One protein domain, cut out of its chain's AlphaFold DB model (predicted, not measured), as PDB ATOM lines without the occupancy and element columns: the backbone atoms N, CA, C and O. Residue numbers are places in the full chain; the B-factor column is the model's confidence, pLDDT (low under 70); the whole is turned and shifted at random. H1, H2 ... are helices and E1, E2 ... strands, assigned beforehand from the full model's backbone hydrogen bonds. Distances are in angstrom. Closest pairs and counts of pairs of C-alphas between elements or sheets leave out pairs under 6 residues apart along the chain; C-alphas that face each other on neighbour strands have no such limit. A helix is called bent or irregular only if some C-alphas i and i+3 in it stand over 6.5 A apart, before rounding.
ATOM      1  N   SER A  49      17.266 -62.440  44.747       86.31
ATOM      2  CA  SER A  49      16.486 -62.737  45.959       86.31
ATOM      3  C   SER A  49      16.984 -62.014  47.219       86.31
ATOM      4  O   SER A  49      16.206 -61.756  48.129       86.31
ATOM      5  N   GLU A  50      18.281 -61.689  47.293       90.38
ATOM      6  CA  GLU A  50      18.847 -60.890  48.391       90.38
ATOM      7  C   GLU A  50      18.297 -59.458  48.394       90.38
ATOM      8  O   GLU A  50      17.948 -58.935  49.450       90.38
ATOM      9  N   LEU A  51      18.189 -58.838  47.214       90.31
ATOM     10  CA  LEU A  51      17.620 -57.503  47.066       90.31
ATOM     11  C   LEU A  51      16.123 -57.516  47.382       90.31
ATOM     12  O   LEU A  51      15.672 -56.660  48.135       90.31
ATOM     13  N   GLU A  52      15.382 -58.500  46.864       89.75
ATOM     14  CA  GLU A  52      13.950 -58.657  47.157       89.75
ATOM     15  C   GLU A  52      13.708 -58.780  48.666       89.75
ATOM     16  O   GLU A  52      13.012 -57.952  49.244       89.75
ATOM     17  N   SER A  53      14.376 -59.728  49.335       90.62
ATOM     18  CA  SER A  53      14.217 -59.932  50.782       90.62
ATOM     19  C   SER A  53      14.599 -58.695  51.598       90.62
ATOM     20  O   SER A  53      13.947 -58.387  52.592       90.62
ATOM     21  N   ALA A  54      15.654 -57.980  51.200       92.25
ATOM     22  CA  ALA A  54      16.072 -56.775  51.902       92.25
ATOM     23  C   ALA A  54      15.045 -55.640  51.757       92.25
ATOM     24  O   ALA A  54      14.816 -54.886  52.705       92.25
ATOM     25  N   VAL A  55      14.425 -55.515  50.581       91.69
ATOM     26  CA  VAL A  55      13.353 -54.544  50.329       91.69
ATOM     27  C   VAL A  55      12.093 -54.914  51.109       91.69
ATOM     28  O   VAL A  55      11.472 -54.018  51.680       91.69
ATOM     29  N   ASP A  56      11.757 -56.199  51.212       90.19
ATOM     30  CA  ASP A  56      10.611 -56.679  51.996       90.19
ATOM     31  C   ASP A  56      10.733 -56.291  53.468       90.19
ATOM     32  O   ASP A  56       9.828 -55.668  54.032       90.19
ATOM     33  N   ASP A  57      11.884 -56.585  54.077       91.56
ATOM     34  CA  ASP A  57      12.167 -56.236  55.470       91.56
ATOM     35  C   ASP A  57      12.142 -54.714  55.681       91.56
ATOM     36  O   ASP A  57      11.596 -54.208  56.670       91.56
ATOM     37  N   PHE A  58      12.696 -53.960  54.727       92.19
ATOM     38  CA  PHE A  58      12.709 -52.503  54.771       92.19
ATOM     39  C   PHE A  58      11.301 -51.904  54.706       92.19
ATOM     40  O   PHE A  58      10.990 -51.000  55.485       92.19
ATOM     41  N   LEU A  59      10.441 -52.411  53.820       90.38
ATOM     42  CA  LEU A  59       9.056 -51.964  53.674       90.38
ATOM     43  C   LEU A  59       8.190 -52.381  54.867       90.38
ATOM     44  O   LEU A  59       7.338 -51.603  55.291       90.38
ATOM     45  N   ALA A  60       8.431 -53.556  55.455       89.12
ATOM     46  CA  ALA A  60       7.758 -53.979  56.682       89.12
ATOM     47  C   ALA A  60       8.054 -53.025  57.854       89.12
ATOM     48  O   ALA A  60       7.166 -52.729  58.657       89.12
ATOM     49  N   ALA A  61       9.283 -52.506  57.932       90.44
ATOM     50  CA  ALA A  61       9.674 -51.500  58.916       90.44
ATOM     51  C   ALA A  61       9.232 -50.068  58.542       90.44
ATOM     52  O   ALA A  61       9.012 -49.245  59.431       90.44
ATOM     53  N   ASN A  62       9.087 -49.766  57.246       88.69
ATOM     54  CA  ASN A  62       8.808 -48.427  56.716       88.69
ATOM     55  C   ASN A  62       7.656 -48.442  55.684       88.69
ATOM     56  O   ASN A  62       7.879 -48.149  54.507       88.69
ATOM     57  N   PRO A  63       6.407 -48.734  56.093       85.38
ATOM     58  CA  PRO A  63       5.299 -48.992  55.164       85.38
ATOM     59  C   PRO A  63       4.863 -47.781  54.325       85.38
ATOM     60  O   PRO A  63       4.242 -47.965  53.285       85.38
ATOM     61  N   ASN A  64       5.197 -46.564  54.768       86.50
ATOM     62  CA  ASN A  64       4.878 -45.299  54.096       86.50
ATOM     63  C   ASN A  64       6.156 -44.568  53.649       86.50
ATOM     64  O   ASN A  64       6.252 -43.342  53.751       86.50
ATOM     65  N   PHE A  65       7.195 -45.315  53.272       88.81
ATOM     66  CA  PHE A  65       8.450 -44.726  52.831       88.81
ATOM     67  C   PHE A  65       8.255 -43.973  51.509       88.81
ATOM     68  O   PHE A  65       8.124 -44.564  50.439       88.81
ATOM     69  N   GLU A  66       8.292 -42.645  51.585       90.56
ATOM     70  CA  GLU A  66       8.316 -41.762  50.424       90.56
ATOM     71  C   GLU A  66       9.470 -40.767  50.551       90.56
ATOM     72  O   GLU A  66       9.608 -40.075  51.566       90.56
ATOM     73  N   LYS A  67      10.313 -40.693  49.517       91.88
ATOM     74  CA  LYS A  67      11.423 -39.741  49.410       91.88
ATOM     75  C   LYS A  67      11.542 -39.217  47.990       91.88
ATOM     76  O   LYS A  67      11.396 -39.966  47.035       91.88
ATOM     77  N   SER A  68      11.852 -37.932  47.867       92.50
ATOM     78  CA  SER A  68      12.184 -37.290  46.598       92.50
ATOM     79  C   SER A  68      13.463 -36.490  46.785       92.50
ATOM     80  O   SER A  68      13.549 -35.672  47.702       92.50
ATOM     81  N   LEU A  69      14.449 -36.742  45.935       92.44
ATOM     82  CA  LEU A  69      15.804 -36.208  46.033       92.44
ATOM     83  C   LEU A  69      16.227 -35.657  44.672       92.44
ATOM     84  O   LEU A  69      15.718 -36.094  43.647       92.44
ATOM     85  N   VAL A  70      17.181 -34.731  44.659       94.06
ATOM     86  CA  VAL A  70      17.922 -34.355  43.450       94.06
ATOM     87  C   VAL A  70      19.393 -34.471  43.799       94.06
ATOM     88  O   VAL A  70      19.882 -33.704  44.627       94.06
ATOM     89  N   VAL A  71      20.075 -35.433  43.192       94.31
ATOM     90  CA  VAL A  71      21.427 -35.849  43.584       94.31
ATOM     91  C   VAL A  71      22.322 -35.983  42.364       94.31
ATOM     92  O   VAL A  71      21.835 -36.192  41.251       94.31
ATOM     93  N   THR A  72      23.630 -35.848  42.551       94.56
ATOM     94  CA  THR A  72      24.593 -36.401  41.591       94.56
ATOM     95  C   THR A  72      24.709 -37.920  41.808       94.56
ATOM     96  O   THR A  72      24.345 -38.399  42.887       94.56
ATOM     97  N   PRO A  73      25.212 -38.692  40.829       92.50
ATOM     98  CA  PRO A  73      25.492 -40.114  41.039       92.50
ATOM     99  C   PRO A  73      26.392 -40.365  42.260       92.50
ATOM    100  O   PRO A  73      26.060 -41.200  43.093       92.50
ATOM    101  N   ASP A  74      27.438 -39.550  42.434       93.69
ATOM    102  CA  ASP A  74      28.406 -39.678  43.535       93.69
ATOM    103  C   ASP A  74      27.807 -39.387  44.930       93.69
ATOM    104  O   ASP A  74      28.301 -39.886  45.939       93.69
ATOM    105  N   GLU A  75      26.761 -38.557  45.013       95.00
ATOM    106  CA  GLU A  75      26.115 -38.159  46.278       95.00
ATOM    107  C   GLU A  75      24.970 -39.098  46.688       95.00
ATOM    108  O   GLU A  75      24.504 -39.056  47.831       95.00
ATOM    109  N   LEU A  76      24.480 -39.930  45.763       93.94
ATOM    110  CA  LEU A  76      23.244 -40.683  45.944       93.94
ATOM    111  C   LEU A  76      23.291 -41.585  47.177       93.94
ATOM    112  O   LEU A  76      22.348 -41.567  47.970       93.94
ATOM    113  N   ALA A  77      24.342 -42.394  47.327       94.44
ATOM    114  CA  ALA A  77      24.414 -43.368  48.409       94.44
ATOM    115  C   ALA A  77      24.351 -42.684  49.784       94.44
ATOM    116  O   ALA A  77      23.597 -43.113  50.661       94.44
ATOM    117  N   GLU A  78      25.091 -41.585  49.956       95.69
ATOM    118  CA  GLU A  78      25.094 -40.807  51.194       95.69
ATOM    119  C   GLU A  78      23.717 -40.193  51.473       95.69
ATOM    120  O   GLU A  78      23.178 -40.351  52.574       95.69
ATOM    121  N   GLU A  79      23.106 -39.543  50.479       95.81
ATOM    122  CA  GLU A  79      21.793 -38.926  50.654       95.81
ATOM    123  C   GLU A  79      20.699 -39.975  50.900       95.81
ATOM    124  O   GLU A  79      19.861 -39.770  51.778       95.81
ATOM    125  N   LEU A  80      20.726 -41.137  50.237       94.25
ATOM    126  CA  LEU A  80      19.780 -42.234  50.490       94.25
ATOM    127  C   LEU A  80      19.879 -42.774  51.917       94.25
ATOM    128  O   LEU A  80      18.857 -42.954  52.591       94.25
ATOM    129  N   ILE A  81      21.097 -43.006  52.408       94.50
ATOM    130  CA  ILE A  81      21.335 -43.442  53.789       94.50
ATOM    131  C   ILE A  81      20.814 -42.379  54.759       94.50
ATOM    132  O   ILE A  81      20.095 -42.693  55.706       94.50
ATOM    133  N   LYS A  82      21.106 -41.105  54.508       94.38
ATOM    134  CA  LYS A  82      20.663 -39.992  55.352       94.38
ATOM    135  C   LYS A  82      19.144 -39.855  55.389       94.38
ATOM    136  O   LYS A  82      18.570 -39.777  56.475       94.38
ATOM    137  N   VAL A  83      18.467 -39.861  54.239       93.00
ATOM    138  CA  VAL A  83      17.009 -39.670  54.192       93.00
ATOM    139  C   VAL A  83      16.214 -40.884  54.663       93.00
ATOM    140  O   VAL A  83      15.035 -40.736  54.995       93.00
ATOM    141  N   SER A  84      16.847 -42.056  54.701       91.75
ATOM    142  CA  SER A  84      16.318 -43.275  55.316       91.75
ATOM    143  C   SER A  84      16.717 -43.427  56.784       91.75
ATOM    144  O   SER A  84      16.454 -44.471  57.376       91.75
ATOM    145  N   ASN A  85      17.359 -42.427  57.399       91.94
ATOM    146  CA  ASN A  85      17.841 -42.493  58.783       91.94
ATOM    147  C   ASN A  85      18.760 -43.707  59.042       91.94
ATOM    148  O   ASN A  85      18.760 -44.276  60.132       91.94
ATOM    149  N   GLY A  86      19.524 -44.121  58.030       92.19
ATOM    150  CA  GLY A  86      20.419 -45.275  58.075       92.19
ATOM    151  C   GLY A  86      19.723 -46.632  57.980       92.19
ATOM    152  O   GLY A  86      20.375 -47.649  58.196       92.19
ATOM    153  N   THR A  87      18.421 -46.666  57.686       92.62
ATOM    154  CA  THR A  87      17.643 -47.915  57.631       92.62
ATOM    155  C   THR A  87      17.559 -48.523  56.233       92.62
ATOM    156  O   THR A  87      17.200 -49.694  56.124       92.62
ATOM    157  N   ALA A  88      17.900 -47.775  55.172       92.94
ATOM    158  CA  ALA A  88      17.908 -48.324  53.818       92.94
ATOM    159  C   ALA A  88      18.923 -49.476  53.709       92.94
ATOM    160  O   ALA A  88      20.098 -49.300  54.051       92.94
ATOM    161  N   PRO A  89      18.503 -50.653  53.219       94.94
ATOM    162  CA  PRO A  89      19.389 -51.794  53.107       94.94
ATOM    163  C   PRO A  89      20.433 -51.567  52.012       94.94
ATOM    164  O   PRO A  89      20.148 -51.016  50.948       94.94
ATOM    165  N   LYS A  90      21.656 -52.045  52.254       95.00
ATOM    166  CA  LYS A  90      22.782 -51.872  51.328       95.00
ATOM    167  C   LYS A  90      22.492 -52.380  49.902       95.00
ATOM    168  O   LYS A  90      22.793 -51.620  48.982       95.00
ATOM    169  N   PRO A  91      21.890 -53.571  49.685       94.56
ATOM    170  CA  PRO A  91      21.549 -54.028  48.337       94.56
ATOM    171  C   PRO A  91      20.664 -53.042  47.569       94.56
ATOM    172  O   PRO A  91      20.901 -52.803  46.392       94.56
ATOM    173  N   LEU A  92      19.687 -52.421  48.238       94.00
ATOM    174  CA  LEU A  92      18.796 -51.435  47.624       94.00
ATOM    175  C   LEU A  92      19.538 -50.154  47.244       94.00
ATOM    176  O   LEU A  92      19.342 -49.637  46.150       94.00
ATOM    177  N   VAL A  93      20.398 -49.647  48.133       95.44
ATOM    178  CA  VAL A  93      21.192 -48.438  47.859       95.44
ATOM    179  C   VAL A  93      22.093 -48.653  46.642       95.44
ATOM    180  O   VAL A  93      22.087 -47.825  45.737       95.44
ATOM    181  N   GLN A  94      22.805 -49.783  46.592       94.75
ATOM    182  CA  GLN A  94      23.697 -50.128  45.478       94.75
ATOM    183  C   GLN A  94      22.943 -50.298  44.155       94.75
ATOM    184  O   GLN A  94      23.456 -49.957  43.093       94.75
ATOM    185  N   ASP A  95      21.721 -50.824  44.211       94.62
ATOM    186  CA  ASP A  95      20.899 -50.999  43.022       94.62
ATOM    187  C   ASP A  95      20.416 -49.666  42.442       94.62
ATOM    188  O   ASP A  95      20.550 -49.422  41.243       94.62
ATOM    189  N   ILE A  96      19.915 -48.769  43.301       94.69
ATOM    190  CA  ILE A  96      19.490 -47.427  42.884       94.69
ATOM    191  C   ILE A  96      20.694 -46.639  42.351       94.69
ATOM    192  O   ILE A  96      20.549 -45.930  41.360       94.69
ATOM    193  N   GLU A  97      21.873 -46.791  42.959       95.00
ATOM    194  CA  GLU A  97      23.135 -46.203  42.487       95.00
ATOM    195  C   GLU A  97      23.470 -46.634  41.070       95.00
ATOM    196  O   GLU A  97      23.606 -45.777  40.199       95.00
ATOM    197  N   LEU A  98      23.446 -47.937  40.796       94.25
ATOM    198  CA  LEU A  98      23.661 -48.448  39.447       94.25
ATOM    199  C   LEU A  98      22.644 -47.882  38.438       94.25
ATOM    200  O   LEU A  98      23.018 -47.486  37.334       94.25
ATOM    201  N   LEU A  99      21.357 -47.822  38.796       94.94
ATOM    202  CA  LEU A  99      20.320 -47.285  37.908       94.94
ATOM    203  C   LEU A  99      20.500 -45.784  37.643       94.94
ATOM    204  O   LEU A  99      20.340 -45.342  36.504       94.94
ATOM    205  N   VAL A 100      20.844 -45.008  38.672       94.81
ATOM    206  CA  VAL A 100      21.109 -43.569  38.560       94.81
ATOM    207  C   VAL A 100      22.362 -43.317  37.732       94.81
ATOM    208  O   VAL A 100      22.313 -42.479  36.837       94.81
ATOM    209  N   GLU A 101      23.449 -44.055  37.956       94.62
ATOM    210  CA  GLU A 101      24.671 -43.974  37.150       94.62
ATOM    211  C   GLU A 101      24.387 -44.259  35.673       94.62
ATOM    212  O   GLU A 101      24.761 -43.473  34.800       94.62
ATOM    213  N   MET A 102      23.675 -45.351  35.382       94.00
ATOM    214  CA  MET A 102      23.308 -45.721  34.016       94.00
ATOM    215  C   MET A 102      22.434 -44.658  33.349       94.00
ATOM    216  O   MET A 102      22.687 -44.291  32.203       94.00
ATOM    217  N   PHE A 103      21.421 -44.145  34.050       93.81
ATOM    218  CA  PHE A 103      20.529 -43.109  33.525       93.81
ATOM    219  C   PHE A 103      21.267 -41.785  33.298       93.81
ATOM    220  O   PHE A 103      21.124 -41.158  32.249       93.81
ATOM    221  N   SER A 104      22.113 -41.397  34.253       92.31
ATOM    222  CA  SER A 104      22.956 -40.206  34.171       92.31
ATOM    223  C   SER A 104      23.937 -40.295  33.005       92.31
ATOM    224  O   SER A 104      24.133 -39.309  32.303       92.31
ATOM    225  N   CYS A 105      24.523 -41.472  32.770       92.88
ATOM    226  CA  CYS A 105      25.400 -41.728  31.634       92.88
ATOM    227  C   CYS A 105      24.636 -41.691  30.308       92.88
ATOM    228  O   CYS A 105      25.109 -41.072  29.359       92.88
ATOM    229  N   LEU A 106      23.452 -42.310  30.252       93.19
ATOM    230  CA  LEU A 106      22.644 -42.381  29.041       93.19
ATOM    231  C   LEU A 106      22.249 -40.984  28.551       93.19
ATOM    232  O   LEU A 106      22.422 -40.696  27.376       93.19
ATOM    233  N   PHE A 107      21.792 -40.116  29.458       90.75
ATOM    234  CA  PHE A 107      21.287 -38.775  29.140       90.75
ATOM    235  C   PHE A 107      22.283 -37.632  29.409       90.75
ATOM    236  O   PHE A 107      21.900 -36.465  29.346       90.75
ATOM    237  N   GLU A 108      23.542 -37.948  29.727       92.38
ATOM    238  CA  GLU A 108      24.595 -36.979  30.083       92.38
ATOM    239  C   GLU A 108      24.178 -35.993  31.198       92.38
ATOM    240  O   GLU A 108      24.527 -34.805  31.204       92.38
ATOM    241  N   LEU A 109      23.408 -36.485  32.170       91.44
ATOM    242  CA  LEU A 109      22.900 -35.676  33.273       91.44
ATOM    243  C   LEU A 109      23.998 -35.451  34.316       91.44
ATOM    244  O   LEU A 109      24.810 -36.325  34.599       91.44
ATOM    245  N   LYS A 110      24.007 -34.261  34.922       92.56
ATOM    246  CA  LYS A 110      24.861 -33.962  36.090       92.56
ATOM    247  C   LYS A 110      24.157 -34.236  37.411       92.56
ATOM    248  O   LYS A 110      24.806 -34.403  38.435       92.56
ATOM    249  N   LYS A 111      22.828 -34.177  37.390       93.19
ATOM    250  CA  LYS A 111      21.947 -34.406  38.527       93.19
ATOM    251  C   LYS A 111      20.746 -35.187  38.041       93.19
ATOM    252  O   LYS A 111      20.278 -34.939  36.934       93.19
ATOM    253  N   VAL A 112      20.258 -36.069  38.893       93.62
ATOM    254  CA  VAL A 112      19.101 -36.914  38.639       93.62
ATOM    255  C   VAL A 112      18.115 -36.702  39.780       93.62
ATOM    256  O   VAL A 112      18.487 -36.729  40.958       93.62
ATOM    257  N   GLY A 113      16.858 -36.438  39.439       93.38
ATOM    258  CA  GLY A 113      15.763 -36.488  40.392       93.38
ATOM    259  C   GLY A 113      15.466 -37.944  40.720       93.38
ATOM    260  O   GLY A 113      15.237 -38.714  39.806       93.38
ATOM    261  N   VAL A 114      15.461 -38.333  41.991       93.50
ATOM    262  CA  VAL A 114      15.152 -39.699  42.434       93.50
ATOM    263  C   VAL A 114      13.917 -39.650  43.310       93.50
ATOM    264  O   VAL A 114      13.942 -39.035  44.377       93.50
ATOM    265  N   ARG A 115      12.847 -40.323  42.893       92.44
ATOM    266  CA  ARG A 115      11.652 -40.513  43.712       92.44
ATOM    267  C   ARG A 115      11.516 -41.972  44.108       92.44
ATOM    268  O   ARG A 115      11.464 -42.835  43.245       92.44
ATOM    269  N   LEU A 116      11.442 -42.217  45.409       91.00
ATOM    270  CA  LEU A 116      11.193 -43.511  46.026       91.00
ATOM    271  C   LEU A 116       9.836 -43.471  46.707       91.00
ATOM    272  O   LEU A 116       9.576 -42.568  47.503       91.00
ATOM    273  N   THR A 117       8.959 -44.419  46.407       87.31
ATOM    274  CA  THR A 117       7.625 -44.456  47.017       87.31
ATOM    275  C   THR A 117       7.180 -45.890  47.234       87.31
ATOM    276  O   THR A 117       7.204 -46.680  46.293       87.31
ATOM    277  N   SER A 118       6.770 -46.208  48.463       85.25
ATOM    278  CA  SER A 118       5.981 -47.393  48.791       85.25
ATOM    279  C   SER A 118       4.521 -47.159  48.394       85.25
ATOM    280  O   SER A 118       3.869 -46.262  48.924       85.25
ATOM    281  N   LEU A 119       4.002 -47.946  47.456       74.44
ATOM    282  CA  LEU A 119       2.616 -47.858  47.004       74.44
ATOM    283  C   LEU A 119       1.737 -48.835  47.788       74.44
ATOM    284  O   LEU A 119       1.916 -50.047  47.683       74.44
ATOM    285  N   ASP A 120       0.768 -48.300  48.525       65.75
ATOM    286  CA  ASP A 120      -0.297 -49.022  49.232       65.75
ATOM    287  C   ASP A 120      -1.689 -48.802  48.594       65.75
ATOM    288  O   ASP A 120      -2.619 -49.570  48.849       65.75
ATOM    289  N   VAL A 121      -1.825 -47.795  47.717       57.91
ATOM    290  CA  VAL A 121      -3.048 -47.444  46.974       57.91
ATOM    291  C   VAL A 121      -2.797 -47.459  45.454       57.91
ATOM    292  O   VAL A 121      -1.726 -47.100  44.969       57.91
ATOM    293  N   ALA A 122      -3.804 -47.873  44.676       53.03
ATOM    294  CA  ALA A 122      -3.779 -47.841  43.220       53.03
ATOM    295  C   ALA A 122      -3.611 -46.390  42.752       53.03
ATOM    296  O   ALA A 122      -4.403 -45.517  43.116       53.03
ATOM    297  N   MET A 123      -2.578 -46.134  41.945       59.72
ATOM    298  CA  MET A 123      -2.310 -44.798  41.421       59.72
ATOM    299  C   MET A 123      -3.502 -44.295  40.591       59.72
ATOM    300  O   MET A 123      -4.088 -45.024  39.790       59.72
ATOM    301  N   CYS A 124      -3.886 -43.032  40.800       55.62
ATOM    302  CA  CYS A 124      -4.967 -42.395  40.052       55.62
ATOM    303  C   CYS A 124      -4.556 -42.270  38.571       55.62
ATOM    304  O   CYS A 124      -3.468 -41.757  38.307       55.62
ATOM    305  N   PRO A 125      -5.398 -42.655  37.591       55.50
ATOM    306  CA  PRO A 125      -5.027 -42.714  36.173       55.50
ATOM    307  C   PRO A 125      -4.979 -41.333  35.502       55.50
ATOM    308  O   PRO A 125      -5.235 -41.215  34.306       55.50
ATOM    309  N   ARG A 126      -4.722 -40.249  36.248       50.72
ATOM    310  CA  ARG A 126      -4.608 -38.920  35.640       50.72
ATOM    311  C   ARG A 126      -3.309 -38.844  34.854       50.72
ATOM    312  O   ARG A 126      -2.262 -38.494  35.397       50.72
ATOM    313  N   PHE A 127      -3.420 -39.140  33.569       53.34
ATOM    314  CA  PHE A 127      -2.402 -38.857  32.578       53.34
ATOM    315  C   PHE A 127      -2.202 -37.344  32.507       53.34
ATOM    316  O   PHE A 127      -3.070 -36.609  32.040       53.34
ATOM    317  N   HIS A 128      -1.071 -36.882  33.025       51.38
ATOM    318  CA  HIS A 128      -0.554 -35.564  32.702       51.38
ATOM    319  C   HIS A 128       0.494 -35.755  31.612       51.38
ATOM    320  O   HIS A 128       1.251 -36.726  31.642       51.38
ATOM    321  N   VAL A 129       0.516 -34.845  30.640       54.41
ATOM    322  CA  VAL A 129       1.615 -34.786  29.676       54.41
ATOM    323  C   VAL A 129       2.822 -34.245  30.421       54.41
ATOM    324  O   VAL A 129       2.879 -33.063  30.771       54.41
ATOM    325  N   ASP A 130       3.759 -35.134  30.710       59.41
ATOM    326  CA  ASP A 130       5.009 -34.750  31.328       59.41
ATOM    327  C   ASP A 130       5.914 -34.063  30.310       59.41
ATOM    328  O   ASP A 130       5.997 -34.482  29.159       59.41
ATOM    329  N   HIS A 131       6.573 -32.989  30.733       57.12
ATOM    330  CA  HIS A 131       7.512 -32.242  29.888       57.12
ATOM    331  C   HIS A 131       8.967 -32.648  30.167       57.12
ATOM    332  O   HIS A 131       9.895 -31.925  29.804       57.12
ATOM    333  N   VAL A 132       9.176 -33.788  30.831       64.56
ATOM    334  CA  VAL A 132      10.508 -34.371  31.004       64.56
ATOM    335  C   VAL A 132      10.928 -35.148  29.752       64.56
ATOM    336  O   VAL A 132      10.087 -35.785  29.117       64.56
ATOM    337  N   PRO A 133      12.221 -35.119  29.383       70.00
ATOM    338  CA  PRO A 133      12.704 -35.773  28.169       70.00
ATOM    339  C   PRO A 133      12.616 -37.305  28.233       70.00
ATOM    340  O   PRO A 133      12.408 -37.941  27.205       70.00
ATOM    341  N   CYS A 134      12.770 -37.904  29.418       84.62
ATOM    342  CA  CYS A 134      12.621 -39.341  29.649       84.62
ATOM    343  C   CYS A 134      12.476 -39.622  31.151       84.62
ATOM    344  O   CYS A 134      12.958 -38.842  31.969       84.62
ATOM    345  N   ARG A 135      11.866 -40.759  31.506       90.06
ATOM    346  CA  ARG A 135      11.841 -41.297  32.875       90.06
ATOM    347  C   ARG A 135      12.377 -42.713  32.911       90.06
ATOM    348  O   ARG A 135      12.015 -43.517  32.054       90.06
ATOM    349  N   LEU A 136      13.184 -43.031  33.921       91.06
ATOM    350  CA  LEU A 136      13.491 -44.419  34.264       91.06
ATOM    351  C   LEU A 136      12.608 -44.851  35.427       91.06
ATOM    352  O   LEU A 136      12.544 -44.170  36.447       91.06
ATOM    353  N   VAL A 137      11.953 -45.995  35.258       91.50
ATOM    354  CA  VAL A 137      11.055 -46.580  36.248       91.50
ATOM    355  C   VAL A 137      11.518 -47.994  36.578       91.50
ATOM    356  O   VAL A 137      11.724 -48.802  35.673       91.50
ATOM    357  N   SER A 138      11.651 -48.301  37.869       89.38
ATOM    358  CA  SER A 138      11.968 -49.645  38.368       89.38
ATOM    359  C   SER A 138      11.093 -50.006  39.568       89.38
ATOM    360  O   SER A 138      10.824 -49.157  40.421       89.38
ATOM    361  N   THR A 139      10.664 -51.266  39.638       87.31
ATOM    362  CA  THR A 139       9.883 -51.827  40.750       87.31
ATOM    363  C   THR A 139      10.715 -52.889  41.461       87.31
ATOM    364  O   THR A 139      11.229 -53.797  40.813       87.31
ATOM    365  N   TYR A 140      10.835 -52.786  42.786       85.50
ATOM    366  CA  TYR A 140      11.674 -53.690  43.590       85.50
ATOM    367  C   TYR A 140      10.917 -54.812  44.292       85.50
ATOM    368  O   TYR A 140      11.496 -55.851  44.584       85.50
ATOM    369  N   HIS A 141       9.641 -54.591  44.593       75.88
ATOM    370  CA  HIS A 141       8.801 -55.561  45.277       75.88
ATOM    371  C   HIS A 141       7.356 -55.433  44.788       75.88
ATOM    372  O   HIS A 141       6.913 -54.353  44.387       75.88
ATOM    373  N   GLY A 142       6.627 -56.548  44.835       65.62
ATOM    374  CA  GLY A 142       5.236 -56.651  44.420       65.62
ATOM    375  C   GLY A 142       5.073 -57.008  42.942       65.62
ATOM    376  O   GLY A 142       5.723 -56.472  42.049       65.62
ATOM    377  N   VAL A 143       4.143 -57.922  42.677       52.34
ATOM    378  CA  VAL A 143       3.749 -58.316  41.323       52.34
ATOM    379  C   VAL A 143       2.876 -57.208  40.719       52.34
ATOM    380  O   VAL A 143       1.857 -56.839  41.300       52.34
ATOM    381  N   ALA A 144       3.236 -56.684  39.545       49.62
ATOM    382  CA  ALA A 144       2.340 -55.848  38.738       49.62
ATOM    383  C   ALA A 144       1.463 -56.715  37.811       49.62
ATOM    384  O   ALA A 144       1.697 -56.789  36.607       49.62
ATOM    385  N   PRO A 145       0.497 -57.460  38.367       43.44
ATOM    386  CA  PRO A 145      -0.784 -57.623  37.691       43.44
ATOM    387  C   PRO A 145      -1.916 -57.732  38.722       43.44
ATOM    388  O   PRO A 145      -2.055 -58.741  39.404       43.44
ATOM    389  N   SER A 146      -2.763 -56.704  38.807       37.53
ATOM    390  CA  SER A 146      -4.025 -56.710  39.569       37.53
ATOM    391  C   SER A 146      -3.936 -57.067  41.068       37.53
ATOM    392  O   SER A 146      -3.995 -58.228  41.451       37.53
ATOM    393  N   GLY A 147      -3.978 -56.033  41.916       34.69
ATOM    394  CA  GLY A 147      -4.547 -56.131  43.265       34.69
ATOM    395  C   GLY A 147      -3.571 -56.416  44.409       34.69
ATOM    396  O   GLY A 147      -3.627 -57.481  45.002       34.69
ATOM    397  N   TRP A 148      -2.816 -55.378  44.785       38.03
ATOM    398  CA  TRP A 148      -2.301 -55.125  46.143       38.03
ATOM    399  C   TRP A 148      -1.121 -55.972  46.644       38.03
ATOM    400  O   TRP A 148      -1.292 -56.972  47.331       38.03
ATOM    401  N   HIS A 149       0.085 -55.444  46.417       37.62
ATOM    402  CA  HIS A 149       1.300 -55.705  47.198       37.62
ATOM    403  C   HIS A 149       2.079 -54.386  47.310       37.62
ATOM    404  O   HIS A 149       2.059 -53.615  46.354       37.62
ATOM    405  N   THR A 150       2.728 -54.103  48.445       36.28
ATOM    406  CA  THR A 150       3.498 -52.862  48.657       36.28
ATOM    407  C   THR A 150       4.589 -52.733  47.602       36.28
ATOM    408  O   THR A 150       5.520 -53.528  47.606       36.28
ATOM    409  N   GLN A 151       4.499 -51.761  46.697       52.34
ATOM    410  CA  GLN A 151       5.498 -51.617  45.632       52.34
ATOM    411  C   GLN A 151       6.463 -50.495  45.965       52.34
ATOM    412  O   GLN A 151       6.019 -49.375  46.175       52.34
ATOM    413  N   MET A 152       7.768 -50.760  45.967       43.75
ATOM    414  CA  MET A 152       8.756 -49.684  45.958       43.75
ATOM    415  C   MET A 152       9.068 -49.316  44.511       43.75
ATOM    416  O   MET A 152       9.597 -50.136  43.759       43.75
ATOM    417  N   TRP A 153       8.697 -48.096  44.130       49.62
ATOM    418  CA  TRP A 153       8.965 -47.522  42.815       49.62
ATOM    419  C   TRP A 153      10.125 -46.541  42.895       49.62
ATOM    420  O   TRP A 153      10.131 -45.680  43.774       49.62
ATOM    421  N   THR A 154      11.071 -46.657  41.962       45.59
ATOM    422  CA  THR A 154      12.047 -45.604  41.673       45.59
ATOM    423  C   THR A 154      11.672 -44.927  40.371       45.59
ATOM    424  O   THR A 154      11.631 -45.591  39.340       45.59
ATOM    425  N   GLU A 155      11.419 -43.623  40.422       57.44
ATOM    426  CA  GLU A 155      11.216 -42.775  39.249       57.44
ATOM    427  C   GLU A 155      12.362 -41.766  39.160       57.44
ATOM    428  O   GLU A 155      12.619 -41.031  40.121       57.44
ATOM    429  N   LEU A 156      13.060 -41.768  38.020       66.25
ATOM    430  CA  LEU A 156      14.134 -40.824  37.722       66.25
ATOM    431  C   LEU A 156      13.652 -39.719  36.772       66.25
ATOM    432  O   LEU A 156      13.041 -40.036  35.752       66.25
ATOM    433  N   ASN A 157      13.941 -38.455  37.106       57.31
ATOM    434  CA  ASN A 157      13.654 -37.256  36.299       57.31
ATOM    435  C   ASN A 157      14.913 -36.447  35.992       57.31
ATOM    436  O   ASN A 157      15.794 -36.375  36.880       57.31
TER     437      ASN A 157
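AT A GLANCE: This is residues 49 to 157 of the 157 residues of an uncharacterized protein of Vibrio ishigakensis (UniProt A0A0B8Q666). A four-stranded antiparallel sheet has a helical hairpin, H2 and H3, packed over one face, while H1 lies crosswise near the first residues of H3 and only grazes the sheet. A wide loop sticks out of this body at residues 123 to 131. The printed part has 109 residues, with three named helices and four named strands in the order H1, E1, H2, H3, E2, E3, E4; the sheet's order is E1, E2, E4, E3, and the class is mixed, helices and strands. It is compact, with a radius of gyration of the C-alphas of 13.9 A and spans of 36 by 35 by 23 A.

IN THESE COORDINATES: H1, residues 49 to 61, begins at C-alpha 49 (16.486, -62.737, 45.959) and is 18.5 A long. E1, residues 66 to 71, is followed by H2, residues 73 to 83, which is irregular: C-alphas 74 and 77 are 7.3 A apart. H3, residues 90 to 106, is the longest helix at 24.2 A, beginning at C-alpha 90 (22.782, -51.872, 51.328). E2, residues 112 to 119, is the longest strand at 21.5 A. E3 is residues 136 to 139, and E4, residues 151 to 156, ends at C-alpha 156 (14.134, -40.824, 37.722).

HOW THE PARTS SIT: E1 and E2 are antiparallel at 171 degrees, with N 69 and O 114 within hydrogen-bond range at 2.8 A. E2 and E4 are antiparallel at 164 degrees, with N 115 and O 155 2.9 A apart. E4 and E3 form a hairpin at 168 degrees, with N 154 and O 138 2.9 A apart. H2 and H3 are on the same face, two layers, helices on one face of a sheet. H2 lies over E1 at a height over the sheet of 8.8 A. H3 lies over E2 and E4 at a height of 9.2 A, slantwise to the strands at 33 degrees to E2 on the local plane. H2 and H3 touch, the closest C-alphas being those of Pro 73 and Glu 101 at 5.5 A; they run opposite ways at a tilt of 36 degrees, only just steep. H1 touches H3 with residues 50 to 55 alone, closest at the C-alphas of Leu 51 and Pro 91, 5.4 A; the two are only just about perpendicular at 70.1 degrees. H1 and H2 are apart. Every O i to N i+4 pair is within hydrogen-bond range in H1 and H3, and 5 of 7 are in H2.

THE WHOLE: The C-alphas farthest apart, those of Lys 110 and Gly 147, are 37.5 A apart. The printed part has no cut. The links from E2 to E3, 16 residues, and from E3 to E4, 11 residues, are long. Residues 123 to 131 stand free, and the body without them spans 36 by 29 by 23 A. Mean pLDDT of the printed part is 80.9; residues 120 to 132 and 142 to 157 are under 70, and E4 has a mean of 52.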